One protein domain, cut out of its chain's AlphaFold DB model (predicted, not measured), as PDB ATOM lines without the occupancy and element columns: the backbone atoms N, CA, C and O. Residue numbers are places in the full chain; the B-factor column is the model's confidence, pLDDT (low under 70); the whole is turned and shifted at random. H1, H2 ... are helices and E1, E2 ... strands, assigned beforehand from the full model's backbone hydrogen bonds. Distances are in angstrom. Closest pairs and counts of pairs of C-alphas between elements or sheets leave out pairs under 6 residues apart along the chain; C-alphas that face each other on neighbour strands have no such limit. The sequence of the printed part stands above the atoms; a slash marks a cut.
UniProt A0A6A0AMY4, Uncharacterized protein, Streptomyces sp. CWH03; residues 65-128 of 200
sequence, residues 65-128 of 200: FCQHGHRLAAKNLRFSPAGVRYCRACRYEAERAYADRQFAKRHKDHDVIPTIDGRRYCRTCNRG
ATOM      1  N   PHE A  65      76.700  87.880 126.612       91.88
ATOM      2  CA  PHE A  65      78.152  88.023 126.729       91.88
ATOM      3  C   PHE A  65      78.887  86.970 125.894       91.88
ATOM      4  O   PHE A  65      78.360  85.890 125.618       91.88
ATOM      5  N   CYS A  66      80.103  87.294 125.454       91.38
ATOM      6  CA  CYS A  66      81.012  86.306 124.881       91.38
ATOM      7  C   CYS A  66      81.730  85.521 125.990       91.38
ATOM      8  O   CYS A  66      81.655  85.880 127.162       91.38
ATOM      9  N   GLN A  67      82.480  84.485 125.604       88.69
ATOM     10  CA  GLN A  67      83.274  83.662 126.530       88.69
ATOM     11  C   GLN A  67      84.354  84.452 127.295       88.69
ATOM     12  O   GLN A  67      84.805  84.003 128.337       88.69
ATOM     13  N   HIS A  68      84.725  85.639 126.809       88.38
ATOM     14  CA  HIS A  68      85.687  86.548 127.444       88.38
ATOM     15  C   HIS A  68      85.010  87.735 128.160       88.38
ATOM     16  O   HIS A  68      85.647  88.750 128.409       88.38
ATOM     17  N   GLY A  69      83.700  87.669 128.429       91.25
ATOM     18  CA  GLY A  69      82.986  88.698 129.200       91.25
ATOM     19  C   GLY A  69      82.567  89.954 128.423       91.25
ATOM     20  O   GLY A  69      81.930  90.844 128.981       91.25
ATOM     21  N   HIS A  70      82.834  90.050 127.116       92.19
ATOM     22  CA  HIS A  70      82.375  91.190 126.315       92.19
ATOM     23  C   HIS A  70      80.875  91.114 126.015       92.19
ATOM     24  O   HIS A  70      80.400  90.145 125.418       92.19
ATOM     25  N   ARG A  71      80.131  92.187 126.315       92.38
ATOM     26  CA  ARG A  71      78.703  92.299 125.968       92.38
ATOM     27  C   ARG A  71      78.489  92.193 124.453       92.38
ATOM     28  O   ARG A  71      79.011  93.017 123.694       92.38
ATOM     29  N   LEU A  72      77.685  91.226 124.017       89.38
ATOM     30  CA  LEU A  72      77.338  90.941 122.619       89.38
ATOM     31  C   LEU A  72      76.137  91.778 122.151       89.38
ATOM     32  O   LEU A  72      75.100  91.261 121.749       89.38
ATOM     33  N   ALA A  73      76.295  93.100 122.186       88.12
ATOM     34  CA  ALA A  73      75.368  94.047 121.562       88.12
ATOM     35  C   ALA A  73      75.782  94.355 120.111       88.12
ATOM     36  O   ALA A  73      76.838  93.910 119.653       88.12
ATOM     37  N   ALA A  74      75.014  95.196 119.411       84.62
ATOM     38  CA  ALA A  74      75.291  95.621 118.032       84.62
ATOM     39  C   ALA A  74      76.717  96.171 117.802       84.62
ATOM     40  O   ALA A  74      77.199  96.164 116.675       84.62
ATOM     41  N   LYS A  75      77.433  96.610 118.848       88.44
ATOM     42  CA  LYS A  75      78.843  97.038 118.762       88.44
ATOM     43  C   LYS A  75      79.851  95.889 118.592       88.44
ATOM     44  O   LYS A  75      80.818  96.033 117.846       88.44
ATOM     45  N   ASN A  76      79.609  94.757 119.254       90.50
ATOM     46  CA  ASN A  76      80.571  93.658 119.399       90.50
ATOM     47  C   ASN A  76      80.127  92.379 118.695       90.50
ATOM     48  O   ASN A  76      80.963  91.548 118.364       90.50
ATOM     49  N   LEU A  77      78.829  92.209 118.465       92.38
ATOM     50  CA  LEU A  77      78.288  91.051 117.777       92.38
ATOM     51  C   LEU A  77      78.457  91.211 116.264       92.38
ATOM     52  O   LEU A  77      77.928  92.150 115.664       92.38
ATOM     53  N   ARG A  78      79.187  90.292 115.637       92.06
ATOM     54  CA  ARG A  78      79.346  90.221 114.182       92.06
ATOM     55  C   ARG A  78      79.127  88.790 113.700       92.06
ATOM     56  O   ARG A  78      79.246  87.840 114.471       92.06
ATOM     57  N   PHE A  79      78.825  88.663 112.413       89.19
ATOM     58  CA  PHE A  79      78.661  87.389 111.722       89.19
ATOM     59  C   PHE A  79      79.648  87.327 110.557       89.19
ATOM     60  O   PHE A  79      79.896  88.338 109.898       89.19
ATOM     61  N   SER A  80      80.260  86.168 110.335       84.88
ATOM     62  CA  SER A  80      81.057  85.911 109.136       84.88
ATOM     63  C   SER A  80      80.140  85.702 107.919       84.88
ATOM     64  O   SER A  80      78.947  85.444 108.100       84.88
ATOM     65  N   PRO A  81      80.669  85.740 106.682       80.94
ATOM     66  CA  PRO A  81      79.906  85.355 105.489       80.94
ATOM     67  C   PRO A  81      79.328  83.932 105.566       80.94
ATOM     68  O   PRO A  81      78.263  83.670 105.025       80.94
ATOM     69  N   ALA A  82      79.991  83.034 106.305       81.75
ATOM     70  CA  ALA A  82      79.521  81.677 106.592       81.75
ATOM     71  C   ALA A  82      78.468  81.608 107.723       81.75
ATOM     72  O   ALA A  82      78.084  80.524 108.150       81.75
ATOM     73  N   GLY A  83      78.028  82.749 108.265       81.00
ATOM     74  CA  GLY A  83      77.037  82.821 109.344       81.00
ATOM     75  C   GLY A  83      77.582  82.503 110.741       81.00
ATOM     76  O   GLY A  83      76.806  82.374 111.689       81.00
ATOM     77  N   VAL A  84      78.906  82.393 110.907       85.44
ATOM     78  CA  VAL A  84      79.531  82.130 112.213       85.44
ATOM     79  C   VAL A  84      79.588  83.419 113.022       85.44
ATOM     80  O   VAL A  84      80.103  84.440 112.565       85.44
ATOM     81  N   ARG A  85      79.071  83.371 114.249       87.62
ATOM     82  CA  ARG A  85      79.120  84.493 115.186       87.62
ATOM     83  C   ARG A  85      80.524  84.667 115.758       87.62
ATOM     84  O   ARG A  85      81.109  83.701 116.232       87.62
ATOM     85  N   TYR A  86      80.989  85.907 115.853       90.06
ATOM     86  CA  TYR A  86      82.195  86.242 116.607       90.06
ATOM     87  C   TYR A  86      82.048  87.562 117.369       90.06
ATOM     88  O   TYR A  86      81.238  88.428 117.023       90.06
ATOM     89  N   CYS A  87      82.838  87.696 118.435       94.56
ATOM     90  CA  CYS A  87      82.977  88.942 119.176       94.56
ATOM     91  C   CYS A  87      84.054  89.809 118.514       94.56
ATOM     92  O   CYS A  87      85.199  89.381 118.386       94.56
ATOM     93  N   ARG A  88      83.701  91.032 118.114       94.25
ATOM     94  CA  ARG A  88      84.624  91.996 117.501       94.25
ATOM     95  C   ARG A  88      85.805  92.330 118.415       94.25
ATOM     96  O   ARG A  88      86.919  92.397 117.917       94.25
ATOM     97  N   ALA A  89      85.563  92.513 119.714       92.62
ATOM     98  CA  ALA A  89      86.611  92.823 120.687       92.62
ATOM     99  C   ALA A  89      87.621  91.671 120.806       92.62
ATOM    100  O   ALA A  89      88.800  91.875 120.546       92.62
ATOM    101  N   CYS A  90      87.144  90.441 121.036       93.25
ATOM    102  CA  CYS A  90      88.022  89.264 121.092       93.25
ATOM    103  C   CYS A  90      88.797  89.055 119.791       93.25
ATOM    104  O   CYS A  90      89.962  88.677 119.809       93.25
ATOM    105  N   ARG A  91      88.152  89.295 118.643       92.62
ATOM    106  CA  ARG A  91      88.823  89.190 117.349       92.62
ATOM    107  C   ARG A  91      89.929  90.233 117.205       92.62
ATOM    108  O   ARG A  91      91.016  89.880 116.778       92.62
ATOM    109  N   TYR A  92      89.663  91.477 117.591       90.19
ATOM    110  CA  TYR A  92      90.657  92.547 117.569       90.19
ATOM    111  C   TYR A  92      91.847  92.241 118.489       90.19
ATOM    112  O   TYR A  92      92.991  92.401 118.080       90.19
ATOM    113  N   GLU A  93      91.595  91.739 119.699       89.62
ATOM    114  CA  GLU A  93      92.647  91.300 120.627       89.62
ATOM    115  C   GLU A  93      93.476  90.150 120.049       89.62
ATOM    116  O   GLU A  93      94.703  90.195 120.089       89.62
ATOM    117  N   ALA A  94      92.821  89.147 119.459       89.31
ATOM    118  CA  ALA A  94      93.498  88.026 118.820       89.31
ATOM    119  C   ALA A  94      94.343  88.472 117.612       89.31
ATOM    120  O   ALA A  94      95.482  88.027 117.461       89.31
ATOM    121  N   GLU A  95      93.813  89.366 116.771       90.00
ATOM    122  CA  GLU A  95      94.520  89.955 115.629       90.00
ATOM    123  C   GLU A  95      95.721  90.790 116.094       90.00
ATOM    124  O   GLU A  95      96.819  90.626 115.560       90.00
ATOM    125  N   ARG A  96      95.554  91.609 117.139       87.50
ATOM    126  CA  ARG A  96      96.640  92.379 117.759       87.50
ATOM    127  C   ARG A  96      97.729  91.460 118.312       87.50
ATOM    128  O   ARG A  96      98.885  91.618 117.945       87.50
ATOM    129  N   ALA A  97      97.369  90.453 119.108       88.75
ATOM    130  CA  ALA A  97      98.318  89.491 119.672       88.75
ATOM    131  C   ALA A  97      99.033  88.660 118.590       88.75
ATOM    132  O   ALA A  97     100.194  88.271 118.740       88.75
ATOM    133  N   TYR A  98      98.352  88.353 117.481       90.94
ATOM    134  CA  TYR A  98      98.979  87.721 116.325       90.94
ATOM    135  C   TYR A  98      99.984  88.659 115.651       90.94
ATOM    136  O   TYR A  98     101.138  88.267 115.483       90.94
ATOM    137  N   ALA A  99      99.584  89.891 115.323       84.94
ATOM    138  CA  ALA A  99     100.468  90.898 114.739       84.94
ATOM    139  C   ALA A  99     101.689  91.157 115.632       84.94
ATOM    140  O   ALA A  99     102.814  91.219 115.145       84.94
ATOM    141  N   ASP A 100     101.478  91.191 116.945       87.56
ATOM    142  CA  ASP A 100     102.516  91.388 117.942       87.56
ATOM    143  C   ASP A 100     103.549  90.255 117.966       87.56
ATOM    144  O   ASP A 100     104.752  90.520 118.077       87.56
ATOM    145  N   ARG A 101     103.100  89.002 117.838       90.62
ATOM    146  CA  ARG A 101     103.985  87.833 117.711       90.62
ATOM    147  C   ARG A 101     104.712  87.817 116.371       90.62
ATOM    148  O   ARG A 101     105.900  87.510 116.333       90.62
ATOM    149  N   GLN A 102     104.028  88.165 115.281       89.88
ATOM    150  CA  GLN A 102     104.645  88.253 113.955       89.88
ATOM    151  C   GLN A 102     105.715  89.344 113.902       89.88
ATOM    152  O   GLN A 102     106.794  89.111 113.360       89.88
ATOM    153  N   PHE A 103     105.452  90.505 114.507       87.56
ATOM    154  CA  PHE A 103     106.424  91.585 114.617       87.56
ATOM    155  C   PHE A 103     107.659  91.122 115.391       87.56
ATOM    156  O   PHE A 103     108.763  91.241 114.873       87.56
ATOM    157  N   ALA A 104     107.480  90.541 116.581       88.94
ATOM    158  CA  ALA A 104     108.596  90.048 117.389       88.94
ATOM    159  C   ALA A 104     109.416  88.972 116.661       88.94
ATOM    160  O   ALA A 104     110.639  88.997 116.699       88.94
ATOM    161  N   LYS A 105     108.750  88.053 115.949       91.81
ATOM    162  CA  LYS A 105     109.424  87.003 115.177       91.81
ATOM    163  C   LYS A 105     110.239  87.572 114.013       91.81
ATOM    164  O   LYS A 105     111.346  87.106 113.774       91.81
ATOM    165  N   ARG A 106     109.688  88.541 113.273       84.38
ATOM    166  CA  ARG A 106     110.354  89.161 112.115       84.38
ATOM    167  C   ARG A 106     111.535  90.041 112.518       84.38
ATOM    168  O   ARG A 106     112.487  90.136 111.762       84.38
ATOM    169  N   HIS A 107     111.448  90.674 113.682       87.44
ATOM    170  CA  HIS A 107     112.443  91.614 114.199       87.44
ATOM    171  C   HIS A 107     113.274  90.991 115.322       87.44
ATOM    172  O   HIS A 107     113.708  91.685 116.241       87.44
ATOM    173  N   LYS A 108     113.454  89.667 115.272       87.62
ATOM    174  CA  LYS A 108     114.398  88.989 116.148       87.62
ATOM    175  C   LYS A 108     115.790  89.538 115.819       87.62
ATOM    176  O   LYS A 108     116.146  89.606 114.648       87.62
ATOM    177  N   ASP A 109     116.516  89.974 116.843       89.12
ATOM    178  CA  ASP A 109     117.862  90.556 116.729       89.12
ATOM    179  C   ASP A 109     117.916  91.938 116.037       89.12
ATOM    180  O   ASP A 109     118.970  92.377 115.582       89.12
ATOM    181  N   HIS A 110     116.788  92.652 115.962       84.56
ATOM    182  CA  HIS A 110     116.740  94.032 115.472       84.56
ATOM    183  C   HIS A 110     116.648  95.042 116.625       84.56
ATOM    184  O   HIS A 110     116.098  94.737 117.683       84.56
ATOM    185  N   ASP A 111     117.098  96.278 116.389       82.75
ATOM    186  CA  ASP A 111     116.879  97.394 117.315       82.75
ATOM    187  C   ASP A 111     115.408  97.833 117.251       82.75
ATOM    188  O   ASP A 111     114.925  98.336 116.225       82.75
ATOM    189  N   VAL A 112     114.672  97.570 118.333       86.25
ATOM    190  CA  VAL A 112     113.246  97.863 118.473       86.25
ATOM    191  C   VAL A 112     113.034  98.765 119.680       86.25
ATOM    192  O   VAL A 112     113.276  98.364 120.815       86.25
ATOM    193  N   ILE A 113     112.470  99.945 119.435       81.94
ATOM    194  CA  ILE A 113     112.104 100.915 120.465       81.94
ATOM    195  C   ILE A 113     110.582 101.106 120.528       81.94
ATOM    196  O   ILE A 113     109.878 100.913 119.529       81.94
ATOM    197  N   PRO A 114     110.024 101.475 121.689       81.62
ATOM    198  CA  PRO A 114     108.649 101.943 121.769       81.62
ATOM    199  C   PRO A 114     108.530 103.367 121.204       81.62
ATOM    200  O   PRO A 114     109.380 104.221 121.428       81.62
ATOM    201  N   THR A 115     107.446 103.630 120.481       74.12
ATOM    202  CA  THR A 115     107.016 104.988 120.104       74.12
ATOM    203  C   THR A 115     106.271 105.664 121.257       74.12
ATOM    204  O   THR A 115     105.828 104.988 122.186       74.12
ATOM    205  N   ILE A 116     106.065 106.982 121.157       69.94
ATOM    206  CA  ILE A 116     105.275 107.779 122.118       69.94
ATOM    207  C   ILE A 116     103.868 107.182 122.316       69.94
ATOM    208  O   ILE A 116     103.382 107.097 123.439       69.94
ATOM    209  N   ASP A 117     103.257 106.661 121.248       68.88
ATOM    210  CA  ASP A 117     101.933 106.023 121.294       68.88
ATOM    211  C   ASP A 117     101.960 104.568 121.813       68.88
ATOM    212  O   ASP A 117     100.969 103.841 121.709       68.88
ATOM    213  N   GLY A 118     103.110 104.077 122.284       74.19
ATOM    214  CA  GLY A 118     103.295 102.709 122.778       74.19
ATOM    215  C   GLY A 118     103.360 101.625 121.693       74.19
ATOM    216  O   GLY A 118     103.399 100.433 122.007       74.19
ATOM    217  N   ARG A 119     103.382 101.991 120.404       76.19
ATOM    218  CA  ARG A 119     103.602 101.043 119.294       76.19
ATOM    219  C   ARG A 119     105.080 100.665 119.206       76.19
ATOM    220  O   ARG A 119     105.937 101.504 119.464       76.19
ATOM    221  N   ARG A 120     105.384  99.427 118.806       81.94
ATOM    222  CA  ARG A 120     106.766  98.964 118.601       81.94
ATOM    223  C   ARG A 120     107.287  99.401 117.240       81.94
ATOM    224  O   ARG A 120     106.622  99.195 116.227       81.94
ATOM    225  N   TYR A 121     108.476  99.978 117.237       77.69
ATOM    226  CA  TYR A 121     109.140 100.523 116.066       77.69
ATOM    227  C   TYR A 121     110.503  99.868 115.906       77.69
ATOM    228  O   TYR A 121     111.293  99.862 116.843       77.69
ATOM    229  N   CYS A 122     110.780  99.300 114.735       82.50
ATOM    230  CA  CYS A 122     112.068  98.682 114.453       82.50
ATOM    231  C   CYS A 122     112.940  99.626 113.624       82.50
ATOM    232  O   CYS A 122     112.672  99.816 112.438       82.50
ATOM    233  N   ARG A 123     114.014 100.146 114.222       70.50
ATOM    234  CA  ARG A 123     115.006 101.005 113.557       70.50
ATOM    235  C   ARG A 123     115.782 100.265 112.468       70.50
ATOM    236  O   ARG A 123     116.118 100.833 111.436       70.50
ATOM    237  N   THR A 124     116.015  98.968 112.653       71.75
ATOM    238  CA  THR A 124     116.752  98.147 111.681       71.75
ATOM    239  C   THR A 124     115.969  97.898 110.388       71.75
ATOM    240  O   THR A 124     116.565  97.902 109.313       71.75
ATOM    241  N   CYS A 125     114.649  97.688 110.474       71.38
ATOM    242  CA  CYS A 125     113.781  97.457 109.310       71.38
ATOM    243  C   CYS A 125     113.290  98.751 108.670       71.38
ATOM    244  O   CYS A 125     113.178  98.825 107.449       71.38
ATOM    245  N   ASN A 126     112.970  99.755 109.487       62.50
ATOM    246  CA  ASN A 126     112.457 101.032 109.018       62.50
ATOM    247  C   ASN A 126     113.638 101.974 108.730       62.50
ATOM    248  O   ASN A 126     113.867 102.963 109.421       62.50
ATOM    249  N   ARG A 127     114.448 101.598 107.731       51.97
ATOM    250  CA  ARG A 127     115.573 102.398 107.231       51.97
ATOM    251  C   ARG A 127     115.062 103.436 106.233       51.97
ATOM    252  O   ARG A 127     115.042 103.175 105.034       51.97
ATOM    253  N   GLY A 128     114.691 104.606 106.735       47.47
ATOM    254  CA  GLY A 128     114.435 105.791 105.920       47.47
ATOM    255  C   GLY A 128     113.496 106.772 106.614       47.47
ATOM    256  O   GLY A 128     112.398 106.385 106.988       47.47
TER     257      GLY A 128
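What this domain is: This is residues 65 to 128 of the 200 residues of an uncharacterized protein of Streptomyces sp. CWH03 (UniProt A0A6A0AMY4). A long helix, H1, is the shaft between two small antiparallel hairpins, E1 with E2 at one end and E3 with E4 at the other; residues 92 to 99 of H1 stand free. The 64 printed residues, in the order E1, E2, H1, E3, E4, are mixed in class, with under half in named elements. The whole is only just extended, close to loose, with a radius of gyration of the C-alphas of 16.5 A and spans of 42 by 26 by 21 A.

How they stand to each other: E1, residues 77 to 79, and E2, residues 85 to 87, form a hairpin, with N 78 and O 86 3.1 A apart. In H1, residues 88 to 106, every O i to N i+4 pair is within hydrogen-bond range. The closest C-alphas of E1 and H1, Leu 77 and Arg 88, are 6.4 A apart. E3, residues 112 to 114, and E4, residues 120 to 122, form a hairpin, with N 113 and O 121 2.8 A apart. H1 and E4 are near each other. E1 and E3 are apart.

Where its parts are: H1 runs 26.4 A from C-alpha 88 at (84.624, 91.996, 117.501) to C-alpha 106 at (110.354, 89.161, 112.115).

The domain as a whole: The printed part has no cut, and its four links are tight. pLDDT is under 70 at residues 116 to 117 and 126 to 128.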